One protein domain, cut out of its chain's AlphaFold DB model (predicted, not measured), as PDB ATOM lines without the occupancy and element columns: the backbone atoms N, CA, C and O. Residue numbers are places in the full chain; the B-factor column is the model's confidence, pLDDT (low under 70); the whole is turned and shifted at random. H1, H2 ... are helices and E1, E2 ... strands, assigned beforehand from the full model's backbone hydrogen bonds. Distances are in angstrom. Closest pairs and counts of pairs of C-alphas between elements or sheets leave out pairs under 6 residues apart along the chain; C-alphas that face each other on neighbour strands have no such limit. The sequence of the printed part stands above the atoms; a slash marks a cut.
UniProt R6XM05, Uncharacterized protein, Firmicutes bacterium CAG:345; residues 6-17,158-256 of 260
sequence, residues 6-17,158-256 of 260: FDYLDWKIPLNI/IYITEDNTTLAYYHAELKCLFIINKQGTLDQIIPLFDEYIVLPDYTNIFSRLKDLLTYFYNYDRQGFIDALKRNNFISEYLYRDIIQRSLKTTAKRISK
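This is residues 6 to 17 and 158 to 256 of the 260 residues of an uncharacterized protein of Firmicutes bacterium CAG:345 (UniProt R6XM05). A four-stranded sheet has H2 packed over E1 and E2 on one face and the short H1 beside its other edge, at E4. After H2 the chain folds back into H3, alongside H2, then into the long H4, whose residues 247 to 256 stick out as an arm. The printed part has 111 residues, with named elements in the order H1 E1 E2 E3 E4 H2 H3 H4; the sheet, E1 - E2 - E3 - E4, is antiparallel and the class is mixed. The whole is compact, radius of gyration of the C-alphas 14.5 A, spanning 44 by 34 by 25 A.

Start at H1, residues 6 to 12, which only grazes the sheet; its closest C-alphas with E4, residues 186 to 191, are Asp 10 and Pro 191, 6.4 A apart. Past the cut, E1 (158 to 162), E2 (166 to 171), E3 (176 to 181) and E4 form a meander, each strand the antiparallel neighbour of the one before. Look within hydrogen-bond range for N 160 and O 168, 2.9 A, N 169 and O 178, 2.9 A, and N 179 and O 188, 2.8 A. H2, residues 205 to 217, makes two layers with the sheet, at a height over the sheet of 9.5 A; the closest C-alphas of E1 and H2 are Ile 160 and Lys 210, 6.6 A. H3, residues 221 to 230, touches residues 211 to 216 of H2 alone, a helical hairpin at a shallow tilt of 14 degrees, closest C-alphas Tyr 215 and Phe 224, 4.9 A. H4, residues 236 to 256, touches H3 with residues 236 to 239 alone, closest C-alphas Lys 229 and Tyr 239, 6.4 A. Every O i to N i+4 pair is within hydrogen-bond range in H1 and H3, 8 of 9 in H2, 16 of 17 in H4.

Find C-alpha 6 at (13.357, 31.327, 28.836), where H1 begins. H2 runs 18.1 A; H4 runs 30.8 A to C-alpha 256 at (-5.181, 44.184, 39.050).

Residues 18 to 157 are not printed, and C-alphas 17 and 158 are 17.1 A apart. The link E4 to H2 is long. Residues 251 to 256 have pLDDT under 70.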
ATOM      1  N   PHE A   6      12.529  32.497  29.112       94.19
ATOM      2  CA  PHE A   6      13.357  31.327  28.836       94.19
ATOM      3  C   PHE A   6      12.544  30.029  28.797       94.19
ATOM      4  O   PHE A   6      12.593  29.361  27.775       94.19
ATOM      5  N   ASP A   7      11.655  29.785  29.771       93.19
ATOM      6  CA  ASP A   7      10.696  28.664  29.715       93.19
ATOM      7  C   ASP A   7       9.897  28.656  28.394       93.19
ATOM      8  O   ASP A   7       9.531  27.609  27.861       93.19
ATOM      9  N   TYR A   8       9.589  29.846  27.864       95.38
ATOM     10  CA  TYR A   8       8.869  29.977  26.602       95.38
ATOM     11  C   TYR A   8       9.733  29.663  25.379       95.38
ATOM     12  O   TYR A   8       9.244  29.033  24.443       95.38
ATOM     13  N   LEU A   9      10.989  30.112  25.379       96.38
ATOM     14  CA  LEU A   9      11.955  29.789  24.333       96.38
ATOM     15  C   LEU A   9      12.239  28.286  24.311       96.38
ATOM     16  O   LEU A   9      12.192  27.703  23.236       96.38
ATOM     17  N   ASP A  10      12.409  27.654  25.473       93.19
ATOM     18  CA  ASP A  10      12.621  26.205  25.595       93.19
ATOM     19  C   ASP A  10      11.451  25.406  25.013       93.19
ATOM     20  O   ASP A  10      11.642  24.428  24.292       93.19
ATOM     21  N   TRP A  11      10.215  25.851  25.265       94.44
ATOM     22  CA  TRP A  11       9.031  25.225  24.676       94.44
ATOM     23  C   TRP A  11       8.938  25.428  23.156       94.44
ATOM     24  O   TRP A  11       8.474  24.539  22.441       94.44
ATOM     25  N   LYS A  12       9.333  26.604  22.653       96.12
ATOM     26  CA  LYS A  12       9.234  26.950  21.226       96.12
ATOM     27  C   LYS A  12      10.387  26.439  20.376       96.12
ATOM     28  O   LYS A  12      10.209  26.292  19.170       96.12
ATOM     29  N   ILE A  13      11.537  26.194  20.984       96.44
ATOM     30  CA  ILE A  13      12.763  25.774  20.315       96.44
ATOM     31  C   ILE A  13      13.286  24.536  21.057       96.44
ATOM     32  O   ILE A  13      14.249  24.626  21.822       96.44
ATOM     33  N   PRO A  14      12.623  23.375  20.888       93.56
ATOM     34  CA  PRO A  14      13.018  22.158  21.581       93.56
ATOM     35  C   PRO A  14      14.411  21.711  21.130       93.56
ATOM     36  O   PRO A  14      14.720  21.665  19.938       93.56
ATOM     37  N   LEU A  15      15.251  21.346  22.097       94.31
ATOM     38  CA  LEU A  15      16.609  20.881  21.835       94.31
ATOM     39  C   LEU A  15      16.603  19.440  21.322       94.31
ATOM     40  O   LEU A  15      16.010  18.550  21.934       94.31
ATOM     41  N   ASN A  16      17.334  19.186  20.238       92.75
ATOM     42  CA  ASN A  16      17.511  17.837  19.709       92.75
ATOM     43  C   ASN A  16      18.663  17.104  20.421       92.75
ATOM     44  O   ASN A  16      19.750  16.939  19.879       92.75
ATOM     45  N   ILE A  17      18.439  16.664  21.659       92.69
ATOM     46  CA  ILE A  17      19.488  16.030  22.483       92.69
ATOM     47  C   ILE A  17      19.977  14.702  21.871       92.69
ATOM     48  O   ILE A  17      21.098  14.274  22.125       92.69
ATOM     49  N   ILE A 158      31.824  25.896  22.990       97.50
ATOM     50  CA  ILE A 158      32.653  26.971  22.452       97.50
ATOM     51  C   ILE A 158      32.459  28.203  23.324       97.50
ATOM     52  O   ILE A 158      31.377  28.789  23.340       97.50
ATOM     53  N   TYR A 159      33.499  28.607  24.048       97.62
ATOM     54  CA  TYR A 159      33.459  29.800  24.892       97.62
ATOM     55  C   TYR A 159      33.149  31.066  24.077       97.62
ATOM     56  O   TYR A 159      33.757  31.309  23.031       97.62
ATOM     57  N   ILE A 160      32.224  31.894  24.573       97.88
ATOM     58  CA  ILE A 160      31.803  33.141  23.917       97.88
ATOM     59  C   ILE A 160      32.277  34.367  24.693       97.88
ATOM     60  O   ILE A 160      32.978  35.220  24.142       97.88
ATOM     61  N   THR A 161      31.840  34.481  25.944       97.31
ATOM     62  CA  THR A 161      32.135  35.593  26.857       97.31
ATOM     63  C   THR A 161      31.773  35.181  28.287       97.31
ATOM     64  O   THR A 161      31.206  34.111  28.506       97.31
ATOM     65  N   GLU A 162      32.098  36.014  29.267       95.94
ATOM     66  CA  GLU A 162      31.747  35.812  30.675       95.94
ATOM     67  C   GLU A 162      31.387  37.136  31.349       95.94
ATOM     68  O   GLU A 162      31.693  38.210  30.824       95.94
ATOM     69  N   ASP A 163      30.770  37.038  32.521       94.44
ATOM     70  CA  ASP A 163      30.660  38.125  33.485       94.44
ATOM     71  C   ASP A 163      31.349  37.743  34.812       94.44
ATOM     72  O   ASP A 163      32.142  36.800  34.903       94.44
ATOM     73  N   ASN A 164      31.068  38.487  35.881       91.25
ATOM     74  CA  ASN A 164      31.670  38.223  37.186       91.25
ATOM     75  C   ASN A 164      31.204  36.909  37.835       91.25
ATOM     76  O   ASN A 164      31.848  36.458  38.785       91.25
ATOM     77  N   THR A 165      30.129  36.291  37.353       93.69
ATOM     78  CA  THR A 165      29.447  35.163  38.007       93.69
ATOM     79  C   THR A 165      29.295  33.928  37.126       93.69
ATOM     80  O   THR A 165      29.252  32.815  37.647       93.69
ATOM     81  N   THR A 166      29.263  34.102  35.808       96.75
ATOM     82  CA  THR A 166      28.892  33.076  34.839       96.75
ATOM     83  C   THR A 166      29.699  33.186  33.550       96.75
ATOM     84  O   THR A 166      30.243  34.233  33.202       96.75
ATOM     85  N   LEU A 167      29.745  32.080  32.823       97.25
ATOM     86  CA  LEU A 167      30.419  31.907  31.550       97.25
ATOM     87  C   LEU A 167      29.395  31.439  30.518       97.25
ATOM     88  O   LEU A 167      28.611  30.527  30.785       97.25
ATOM     89  N   ALA A 168      29.411  32.049  29.337       98.25
ATOM     90  CA  ALA A 168      28.543  31.679  28.232       98.25
ATOM     91  C   ALA A 168      29.297  30.845  27.196       98.25
ATOM     92  O   ALA A 168      30.334  31.261  26.665       98.25
ATOM     93  N   TYR A 169      28.713  29.704  26.853       98.44
ATOM     94  CA  TYR A 169      29.221  28.784  25.850       98.44
ATOM     95  C   TYR A 169      28.181  28.518  24.777       98.44
ATOM     96  O   TYR A 169      27.000  28.398  25.073       98.44
ATOM     97  N   TYR A 170      28.619  28.367  23.536       98.25
ATOM     98  CA  TYR A 170      27.782  27.938  22.427       98.25
ATOM     99  C   TYR A 170      27.973  26.452  22.142       98.25
ATOM    100  O   TYR A 170      29.103  25.973  22.068       98.25
ATOM    101  N   HIS A 171      26.869  25.742  21.926       97.25
ATOM    102  CA  HIS A 171      26.874  24.357  21.472       97.25
ATOM    103  C   HIS A 171      26.336  24.286  20.044       97.25
ATOM    104  O   HIS A 171      25.152  24.518  19.805       97.25
ATOM    105  N   ALA A 172      27.196  23.943  19.084       94.62
ATOM    106  CA  ALA A 172      26.863  24.022  17.662       94.62
ATOM    107  C   ALA A 172      25.746  23.051  17.237       94.62
ATOM    108  O   ALA A 172      24.839  23.447  16.508       94.62
ATOM    109  N   GLU A 173      25.777  21.804  17.719       94.31
ATOM    110  CA  GLU A 173      24.789  20.777  17.338       94.31
ATOM    111  C   GLU A 173      23.393  21.062  17.905       94.31
ATOM    112  O   GLU A 173      22.410  21.038  17.168       94.31
ATOM    113  N   LEU A 174      23.311  21.410  19.196       95.00
ATOM    114  CA  LEU A 174      22.067  21.828  19.846       95.00
ATOM    115  C   LEU A 174      21.604  23.230  19.447       95.00
ATOM    116  O   LEU A 174      20.459  23.591  19.708       95.00
ATOM    117  N   LYS A 175      22.494  24.023  18.844       95.94
ATOM    118  CA  LYS A 175      22.275  25.423  18.483       95.94
ATOM    119  C   LYS A 175      21.735  26.247  19.656       95.94
ATOM    120  O   LYS A 175      20.768  26.989  19.520       95.94
ATOM    121  N   CYS A 176      22.372  26.142  20.813       97.31
ATOM    122  CA  CYS A 176      21.973  26.875  22.010       97.31
ATOM    123  C   CYS A 176      23.182  27.471  22.733       97.31
ATOM    124  O   CYS A 176      24.328  27.079  22.496       97.31
ATOM    125  N   LEU A 177      22.915  28.438  23.609       98.44
ATOM    126  CA  LEU A 177      23.880  28.912  24.593       98.44
ATOM    127  C   LEU A 177      23.646  28.208  25.930       98.44
ATOM    128  O   LEU A 177      22.509  28.119  26.384       98.44
ATOM    129  N   PHE A 178      24.726  27.787  26.573       98.00
ATOM    130  CA  PHE A 178      24.765  27.366  27.967       98.00
ATOM    131  C   PHE A 178      25.393  28.483  28.799       98.00
ATOM    132  O   PHE A 178      26.499  28.931  28.500       98.00
ATOM    133  N   ILE A 179      24.693  28.923  29.840       97.81
ATOM    134  CA  ILE A 179      25.195  29.852  30.852       97.81
ATOM    135  C   ILE A 179      25.558  29.022  32.078       97.81
ATOM    136  O   ILE A 179      24.678  28.454  32.724       97.81
ATOM    137  N   ILE A 180      26.850  28.915  32.361       97.19
ATOM    138  CA  ILE A 180      27.405  28.077  33.426       97.19
ATOM    139  C   ILE A 180      27.989  28.994  34.493       97.19
ATOM    140  O   ILE A 180      28.780  29.881  34.173       97.19
ATOM    141  N   ASN A 181      27.622  28.809  35.754       95.06
ATOM    142  CA  ASN A 181      28.180  29.618  36.832       95.06
ATOM    143  C   ASN A 181      29.609  29.197  37.209       95.06
ATOM    144  O   ASN A 181      30.132  28.158  36.796       95.06
ATOM    145  N   LYS A 182      30.265  30.012  38.035       89.69
ATOM    146  CA  LYS A 182      31.624  29.735  38.526       89.69
ATOM    147  C   LYS A 182      31.733  28.504  39.439       89.69
ATOM    148  O   LYS A 182      32.845  28.041  39.666       89.69
ATOM    149  N   GLN A 183      30.621  27.940  39.912       90.81
ATOM    150  CA  GLN A 183      30.577  26.655  40.623       90.81
ATOM    151  C   GLN A 183      30.459  25.453  39.670       90.81
ATOM    152  O   GLN A 183      30.473  24.309  40.112       90.81
ATOM    153  N   GLY A 184      30.366  25.697  38.361       91.88
ATOM    154  CA  GLY A 184      30.345  24.663  37.333       91.88
ATOM    155  C   GLY A 184      28.960  24.111  37.031       91.88
ATOM    156  O   GLY A 184      28.858  23.137  36.292       91.88
ATOM    157  N   THR A 185      27.898  24.713  37.572       92.94
ATOM    158  CA  THR A 185      26.521  24.273  37.324       92.94
ATOM    159  C   THR A 185      25.830  25.150  36.287       92.94
ATOM    160  O   THR A 185      26.179  26.314  36.085       92.94
ATOM    161  N   LEU A 186      24.807  24.593  35.647       95.44
ATOM    162  CA  LEU A 186      23.977  25.303  34.685       95.44
ATOM    163  C   LEU A 186      23.058  26.328  35.364       95.44
ATOM    164  O   LEU A 186      22.225  25.950  36.186       95.44
ATOM    165  N   ASP A 187      23.138  27.584  34.931       94.81
ATOM    166  CA  ASP A 187      22.191  28.638  35.309       94.81
ATOM    167  C   ASP A 187      21.056  28.769  34.285       94.81
ATOM    168  O   ASP A 187      19.890  28.890  34.658       94.81
ATOM    169  N   GLN A 188      21.381  28.753  32.987       95.56
ATOM    170  CA  GLN A 188      20.391  28.954  31.926       95.56
ATOM    171  C   GLN A 188      20.817  28.303  30.610       95.56
ATOM    172  O   GLN A 188      21.989  28.329  30.241       95.56
ATOM    173  N   ILE A 189      19.840  27.796  29.856       96.81
ATOM    174  CA  ILE A 189      19.997  27.488  28.430       96.81
ATOM    175  C   ILE A 189      19.204  28.498  27.610       96.81
ATOM    176  O   ILE A 189      18.093  28.875  27.976       96.81
ATOM    177  N   ILE A 190      19.782  28.961  26.508       97.81
ATOM    178  CA  ILE A 190      19.117  29.857  25.563       97.81
ATOM    179  C   ILE A 190      19.120  29.158  24.202       97.81
ATOM    180  O   ILE A 190      20.150  29.175  23.517       97.81
ATOM    181  N   PRO A 191      18.017  28.505  23.804       97.56
ATOM    182  CA  PRO A 191      17.934  27.862  22.503       97.56
ATOM    183  C   PRO A 191      17.835  28.914  21.391       97.56
ATOM    184  O   PRO A 191      17.245  29.982  21.573       97.56
ATOM    185  N   LEU A 192      18.440  28.620  20.241       97.50
ATOM    186  CA  LEU A 192      18.486  29.509  19.083       97.50
ATOM    187  C   LEU A 192      17.937  28.784  17.853       97.50
ATOM    188  O   LEU A 192      18.034  27.566  17.729       97.50
ATOM    189  N   PHE A 193      17.448  29.578  16.909       97.06
ATOM    190  CA  PHE A 193      16.879  29.169  15.630       97.06
ATOM    191  C   PHE A 193      15.615  28.320  15.772       97.06
ATOM    192  O   PHE A 193      15.648  27.093  15.735       97.06
ATOM    193  N   ASP A 194      14.477  28.999  15.907       96.50
ATOM    194  CA  ASP A 194      13.164  28.362  15.919       96.50
ATOM    195  C   ASP A 194      12.785  27.737  14.569       96.50
ATOM    196  O   ASP A 194      13.371  28.037  13.528       96.50
ATOM    197  N   GLU A 195      11.745  26.902  14.589       94.56
ATOM    198  CA  GLU A 195      11.262  26.129  13.433       94.56
ATOM    199  C   GLU A 195      10.927  26.975  12.190       94.56
ATOM    200  O   GLU A 195      10.980  26.471  11.069       94.56
ATOM    201  N   TYR A 196      10.608  28.265  12.358       95.94
ATOM    202  CA  TYR A 196      10.285  29.167  11.250       95.94
ATOM    203  C   TYR A 196      11.536  29.754  10.569       95.94
ATOM    204  O   TYR A 196      11.412  30.480   9.580       95.94
ATOM    205  N   ILE A 197      12.744  29.452  11.062       94.44
ATOM    206  CA  ILE A 197      14.010  29.755  10.388       94.44
ATOM    207  C   ILE A 197      14.429  28.548   9.543       94.44
ATOM    208  O   ILE A 197      15.042  27.603  10.030       94.44
ATOM    209  N   VAL A 198      14.142  28.613   8.241       89.50
ATOM    210  CA  VAL A 198      14.458  27.528   7.293       89.50
ATOM    211  C   VAL A 198      15.969  27.314   7.146       89.50
ATOM    212  O   VAL A 198      16.434  26.178   7.093       89.50
ATOM    213  N   LEU A 199      16.742  28.402   7.090       92.06
ATOM    214  CA  LEU A 199      18.200  28.371   6.967       92.06
ATOM    215  C   LEU A 199      18.820  29.243   8.061       92.06
ATOM    216  O   LEU A 199      18.800  30.470   7.942       92.06
ATOM    217  N   PRO A 200      19.349  28.634   9.137       93.44
ATOM    218  CA  PRO A 200      20.073  29.364  10.164       93.44
ATOM    219  C   PRO A 200      21.268  30.111   9.571       93.44
ATOM    220  O   PRO A 200      22.100  29.535   8.867       93.44
ATOM    221  N   ASP A 201      21.361  31.402   9.872       93.44
ATOM    222  CA  ASP A 201      22.501  32.220   9.475       93.44
ATOM    223  C   ASP A 201      23.644  32.029  10.477       93.44
ATOM    224  O   ASP A 201      23.527  32.435  11.637       93.44
ATOM    225  N   TYR A 202      24.757  31.453  10.022       94.56
ATOM    226  CA  TYR A 202      25.979  31.249  10.809       94.56
ATOM    227  C   TYR A 202      27.052  32.321  10.566       94.56
ATOM    228  O   TYR A 202      28.112  32.299  11.198       94.56
ATOM    229  N   THR A 203      26.792  33.287   9.684       95.50
ATOM    230  CA  THR A 203      27.734  34.365   9.371       95.50
ATOM    231  C   THR A 203      28.013  35.184  10.626       95.50
ATOM    232  O   THR A 203      27.086  35.679  11.274       95.50
ATOM    233  N   ASN A 204      29.295  35.324  10.980       95.62
ATOM    234  CA  ASN A 204      29.756  36.059  12.163       95.62
ATOM    235  C   ASN A 204      29.031  35.657  13.464       95.62
ATOM    236  O   ASN A 204      28.804  36.506  14.333       95.62
ATOM    237  N   ILE A 205      28.669  34.373  13.608       96.94
ATOM    238  CA  ILE A 205      27.843  33.889  14.724       96.94
ATOM    239  C   ILE A 205      28.397  34.309  16.089       96.94
ATOM    240  O   ILE A 205      27.652  34.834  16.905       96.94
ATOM    241  N   PHE A 206      29.707  34.206  16.316       97.38
ATOM    242  CA  PHE A 206      30.308  34.581  17.600       97.38
ATOM    243  C   PHE A 206      30.164  36.072  17.928       97.38
ATOM    244  O   PHE A 206      29.938  36.421  19.084       97.38
ATOM    245  N   SER A 207      30.234  36.957  16.929       97.62
ATOM    246  CA  SER A 207      30.000  38.392  17.135       97.62
ATOM    247  C   SER A 207      28.541  38.667  17.499       97.62
ATOM    248  O   SER A 207      28.265  39.457  18.397       97.62
ATOM    249  N   ARG A 208      27.605  37.990  16.829       98.06
ATOM    250  CA  ARG A 208      26.162  38.106  17.084       98.06
ATOM    251  C   ARG A 208      25.772  37.549  18.454       98.06
ATOM    252  O   ARG A 208      24.950  38.139  19.145       98.06
ATOM    253  N   LEU A 209      26.390  36.444  18.874       98.56
ATOM    254  CA  LEU A 209      26.201  35.879  20.212       98.56
ATOM    255  C   LEU A 209      26.726  36.829  21.297       98.56
ATOM    256  O   LEU A 209      26.063  37.005  22.312       98.56
ATOM    257  N   LYS A 210      27.874  37.487  21.076       98.25
ATOM    258  CA  LYS A 210      28.395  38.515  21.998       98.25
ATOM    259  C   LYS A 210      27.462  39.725  22.118       98.25
ATOM    260  O   LYS A 210      27.224  40.191  23.230       98.25
ATOM    261  N   ASP A 211      26.903  40.202  21.004       97.88
ATOM    262  CA  ASP A 211      25.898  41.278  21.011       97.88
ATOM    263  C   ASP A 211      24.659  40.874  21.824       97.88
ATOM    264  O   ASP A 211      24.255  41.588  22.738       97.88
ATOM    265  N   LEU A 212      24.115  39.678  21.578       98.31
ATOM    266  CA  LEU A 212      22.995  39.134  22.350       98.31
ATOM    267  C   LEU A 212      23.302  39.069  23.859       98.31
ATOM    268  O   LEU A 212      22.499  39.515  24.682       98.31
ATOM    269  N   LEU A 213      24.468  38.527  24.221       98.31
ATOM    270  CA  LEU A 213      24.871  38.331  25.615       98.31
ATOM    271  C   LEU A 213      25.140  39.646  26.357       98.31
ATOM    272  O   LEU A 213      24.992  39.688  27.574       98.31
ATOM    273  N   THR A 214      25.441  40.734  25.645       97.94
ATOM    274  CA  THR A 214      25.558  42.072  26.250       97.94
ATOM    275  C   THR A 214      24.260  42.470  26.951       97.94
ATOM    276  O   THR A 214      24.280  42.938  28.087       97.94
ATOM    277  N   TYR A 215      23.109  42.235  26.318       98.00
ATOM    278  CA  TYR A 215      21.811  42.539  26.923       98.00
ATOM    279  C   TYR A 215      21.426  41.545  28.019       98.00
ATOM    280  O   TYR A 215      20.831  41.945  29.019       98.00
ATOM    281  N   PHE A 216      21.801  40.270  27.858       97.38
ATOM    282  CA  PHE A 216      21.597  39.245  28.883       97.38
ATOM    283  C   PHE A 216      22.293  39.628  30.197       97.38
ATOM    284  O   PHE A 216      21.644  39.676  31.239       97.38
ATOM    285  N   TYR A 217      23.580  39.985  30.134       96.88
ATOM    286  CA  TYR A 217      24.366  40.352  31.316       96.88
ATOM    287  C   TYR A 217      24.013  41.720  31.904       96.88
ATOM    288  O   TYR A 217      24.188  41.939  33.098       96.88
ATOM    289  N   ASN A 218      23.446  42.626  31.104       96.62
ATOM    290  CA  ASN A 218      22.927  43.903  31.597       96.62
ATOM    291  C   ASN A 218      21.499  43.806  32.164       96.62
ATOM    292  O   ASN A 218      20.912  44.831  32.510       96.62
ATOM    293  N   TYR A 219      20.920  42.601  32.242       94.56
ATOM    294  CA  TYR A 219      19.531  42.367  32.653       94.56
ATOM    295  C   TYR A 219      18.499  43.165  31.826       94.56
ATOM    296  O   TYR A 219      17.371  43.400  32.273       94.56
ATOM    297  N   ASP A 220      18.853  43.551  30.596       96.69
ATOM    298  CA  ASP A 220      17.962  44.255  29.677       96.69
ATOM    299  C   ASP A 220      17.131  43.244  28.892       96.69
ATOM    300  O   ASP A 220      17.476  42.789  27.799       96.69
ATOM    301  N   ARG A 221      15.984  42.891  29.472       94.69
ATOM    302  CA  ARG A 221      15.071  41.917  28.879       94.69
ATOM    303  C   ARG A 221      14.569  42.338  27.493       94.69
ATOM    304  O   ARG A 221      14.389  41.466  26.646       94.69
ATOM    305  N   GLN A 222      14.258  43.618  27.278       95.38
ATOM    306  CA  GLN A 222      13.701  44.054  25.993       95.38
ATOM    307  C   GLN A 222      14.800  44.095  24.935       95.38
ATOM    308  O   GLN A 222      14.626  43.494  23.878       95.38
ATOM    309  N   GLY A 223      15.953  44.685  25.264       97.75
ATOM    310  CA  GLY A 223      17.119  44.679  24.386       97.75
ATOM    311  C   GLY A 223      17.568  43.265  24.023       97.75
ATOM    312  O   GLY A 223      17.904  43.013  22.871       97.75
ATOM    313  N   PHE A 224      17.468  42.304  24.947       98.25
ATOM    314  CA  PHE A 224      17.750  40.895  24.669       98.25
ATOM    315  C   PHE A 224      16.782  40.286  23.642       98.25
ATOM    316  O   PHE A 224      17.217  39.621  22.702       98.25
ATOM    317  N   ILE A 225      15.473  40.527  23.776       97.94
ATOM    318  CA  ILE A 225      14.464  40.036  22.818       97.94
ATOM    319  C   ILE A 225      14.675  40.669  21.437       97.94
ATOM    320  O   ILE A 225      14.628  39.971  20.421       97.94
ATOM    321  N   ASP A 226      14.948  41.970  21.397       98.12
ATOM    322  CA  ASP A 226      15.209  42.693  20.155       98.12
ATOM    323  C   ASP A 226      16.508  42.194  19.502       98.12
ATOM    324  O   ASP A 226      16.557  41.987  18.287       98.12
ATOM    325  N   ALA A 227      17.541  41.912  20.302       98.31
ATOM    326  CA  ALA A 227      18.800  41.339  19.844       98.31
ATOM    327  C   ALA A 227      18.629  39.915  19.297       98.31
ATOM    328  O   ALA A 227      19.251  39.603  18.282       98.31
ATOM    329  N   LEU A 228      17.769  39.067  19.881       98.25
ATOM    330  CA  LEU A 228      17.450  37.748  19.309       98.25
ATOM    331  C   LEU A 228      16.924  37.882  17.874       98.25
ATOM    332  O   LEU A 228      17.346  37.142  16.981       98.25
ATOM    333  N   LYS A 229      16.026  38.845  17.630       98.06
ATOM    334  CA  LYS A 229      15.441  39.072  16.304       98.06
ATOM    335  C   LYS A 229      16.418  39.733  15.337       98.06
ATOM    336  O   LYS A 229      16.533  39.284  14.194       98.06
ATOM    337  N   ARG A 230      17.092  40.803  15.773       97.50
ATOM    338  CA  ARG A 230      18.062  41.574  14.978       97.50
ATOM    339  C   ARG A 230      19.210  40.693  14.506       97.50
ATOM    340  O   ARG A 230      19.621  40.787  13.356       97.50
ATOM    341  N   ASN A 231      19.684  39.810  15.381       97.69
ATOM    342  CA  ASN A 231      20.736  38.856  15.073       97.69
ATOM    343  C   ASN A 231      20.205  37.559  14.452       97.69
ATOM    344  O   ASN A 231      20.936  36.581  14.473       97.69
ATOM    345  N   ASN A 232      18.977  37.500  13.924       96.81
ATOM    346  CA  ASN A 232      18.420  36.322  13.238       96.81
ATOM    347  C   ASN A 232      18.526  34.997  14.028       96.81
ATOM    348  O   ASN A 232      18.667  33.930  13.432       96.81
ATOM    349  N   PHE A 233      18.481  35.053  15.362       98.19
ATOM    350  CA  PHE A 233      18.404  33.860  16.211       98.19
ATOM    351  C   PHE A 233      16.966  33.401  16.425       98.19
ATOM    352  O   PHE A 233      16.751  32.241  16.750       98.19
ATOM    353  N   ILE A 234      15.993  34.292  16.229       98.19
ATOM    354  CA  ILE A 234      14.573  33.943  16.170       98.19
ATOM    355  C   ILE A 234      13.900  34.566  14.944       98.19
ATOM    356  O   ILE A 234      14.306  35.622  14.442       98.19
ATOM    357  N   SER A 235      12.847  33.916  14.468       97.94
ATOM    358  CA  SER A 235      12.006  34.376  13.377       97.94
ATOM    359  C   SER A 235      11.190  35.603  13.775       97.94
ATOM    360  O   SER A 235      10.938  35.890  14.949       97.94
ATOM    361  N   GLU A 236      10.719  36.333  12.763       97.25
ATOM    362  CA  GLU A 236       9.759  37.424  12.960       97.25
ATOM    363  C   GLU A 236       8.468  36.937  13.631       97.25
ATOM    364  O   GLU A 236       7.882  37.646  14.450       97.25
ATOM    365  N   TYR A 237       8.041  35.714  13.311       97.06
ATOM    366  CA  TYR A 237       6.849  35.114  13.893       97.06
ATOM    367  C   TYR A 237       7.001  34.930  15.407       97.06
ATOM    368  O   TYR A 237       6.176  35.433  16.175       97.06
ATOM    369  N   LEU A 238       8.085  34.275  15.842       97.56
ATOM    370  CA  LEU A 238       8.341  34.050  17.262       97.56
ATOM    371  C   LEU A 238       8.556  35.371  18.013       97.56
ATOM    372  O   LEU A 238       8.006  35.554  19.100       97.56
ATOM    373  N   TYR A 239       9.281  36.324  17.420       97.94
ATOM    374  CA  TYR A 239       9.464  37.659  17.994       97.94
ATOM    375  C   TYR A 239       8.120  38.352  18.280       97.94
ATOM    376  O   TYR A 239       7.858  38.753  19.417       97.94
ATOM    377  N   ARG A 240       7.212  38.426  17.294       96.75
ATOM    378  CA  ARG A 240       5.882  39.045  17.469       96.75
ATOM    379  C   ARG A 240       5.056  38.377  18.566       96.75
ATOM    380  O   ARG A 240       4.403  39.068  19.350       96.75
ATOM    381  N   ASP A 241       5.089  37.051  18.636       96.12
ATOM    382  CA  ASP A 241       4.376  36.270  19.650       96.12
ATOM    383  C   ASP A 241       4.929  36.545  21.065       96.12
ATOM    384  O   ASP A 241       4.164  36.807  22.000       96.12
ATOM    385  N   ILE A 242       6.258  36.619  21.220       95.94
ATOM    386  CA  ILE A 242       6.922  37.011  22.477       95.94
ATOM    387  C   ILE A 242       6.491  38.419  22.917       95.94
ATOM    388  O   ILE A 242       6.145  38.624  24.091       95.94
ATOM    389  N   ILE A 243       6.472  39.391  21.998       94.75
ATOM    390  CA  ILE A 243       6.037  40.766  22.288       94.75
ATOM    391  C   ILE A 243       4.565  40.785  22.714       94.75
ATOM    392  O   ILE A 243       4.230  41.335  23.769       94.75
ATOM    393  N   GLN A 244       3.679  40.113  21.973       92.69
ATOM    394  CA  GLN A 244       2.249  40.073  22.289       92.69
ATOM    395  C   GLN A 244       1.977  39.463  23.676       92.69
ATOM    396  O   GLN A 244       1.143  39.970  24.436       92.69
ATOM    397  N   ARG A 245       2.685  38.388  24.040       90.00
ATOM    398  CA  ARG A 245       2.574  37.741  25.362       90.00
ATOM    399  C   ARG A 245       3.112  38.614  26.488       90.00
ATOM    400  O   ARG A 245       2.513  38.659  27.572       90.00
ATOM    401  N   SER A 246       4.196  39.339  26.225       85.88
ATOM    402  CA  SER A 246       4.765  40.302  27.168       85.88
ATOM    403  C   SER A 246       3.754  41.422  27.469       85.88
ATOM    404  O   SER A 246       3.458  41.677  28.637       85.88
ATOM    405  N   LEU A 247       3.112  41.992  26.441       83.19
ATOM    406  CA  LEU A 247       2.094  43.047  26.583       83.19
ATOM    407  C   LEU A 247       0.833  42.581  27.331       83.19
ATOM    408  O   LEU A 247       0.370  43.259  28.252       83.19
ATOM    409  N   LYS A 248       0.298  41.395  26.996       78.50
ATOM    410  CA  LYS A 248      -0.874  40.808  27.683       78.50
ATOM    411  C   LYS A 248      -0.631  40.625  29.186       78.50
ATOM    412  O   LYS A 248      -1.541  40.809  29.996       78.50
ATOM    413  N   THR A 249       0.597  40.278  29.567       73.25
ATOM    414  CA  THR A 249       0.985  40.108  30.973       73.25
ATOM    415  C   THR A 249       1.011  41.445  31.713       73.25
ATOM    416  O   THR A 249       0.491  41.531  32.828       73.25
ATOM    417  N   THR A 250       1.559  42.492  31.092       70.06
ATOM    418  CA  THR A 250       1.614  43.846  31.662       70.06
ATOM    419  C   THR A 250       0.217  44.440  31.843       70.06
ATOM    420  O   THR A 250      -0.114  44.889  32.940       70.06
ATOM    421  N   ALA A 251      -0.654  44.338  30.831       67.25
ATOM    422  CA  ALA A 251      -2.034  44.825  30.914       67.25
ATOM    423  C   ALA A 251      -2.828  44.156  32.055       67.25
ATOM    424  O   ALA A 251      -3.532  44.827  32.808       67.25
ATOM    425  N   LYS A 252      -2.653  42.839  32.251       66.12
ATOM    426  CA  LYS A 252      -3.287  42.080  33.346       66.12
ATOM    427  C   LYS A 252      -2.757  42.449  34.739       66.12
ATOM    428  O   LYS A 252      -3.436  42.189  35.730       66.12
ATOM    429  N   ARG A 253      -1.541  42.996  34.846       64.50
ATOM    430  CA  ARG A 253      -0.994  43.501  36.117       64.50
ATOM    431  C   ARG A 253      -1.568  44.874  36.460       64.50
ATOM    432  O   ARG A 253      -2.015  45.045  37.587       64.50
ATOM    433  N   ILE A 254      -1.625  45.784  35.488       67.25
ATOM    434  CA  ILE A 254      -2.166  47.143  35.668       67.25
ATOM    435  C   ILE A 254      -3.658  47.098  36.035       67.25
ATOM    436  O   ILE A 254      -4.101  47.784  36.952       67.25
ATOM    437  N   SER A 255      -4.443  46.226  35.394       63.56
ATOM    438  CA  SER A 255      -5.861  46.072  35.749       63.56
ATOM    439  C   SER A 255      -6.084  45.499  37.154       63.56
ATOM    440  O   SER A 255      -7.092  45.797  37.783       63.56
ATOM    441  N   LYS A 256      -5.138  44.706  37.677       62.00
ATOM    442  CA  LYS A 256      -5.181  44.184  39.050       62.00
ATOM    443  C   LYS A 256      -4.670  45.170  40.100       62.00
ATOM    444  O   LYS A 256      -5.070  45.041  41.252       62.00
TER     445      LYS A 256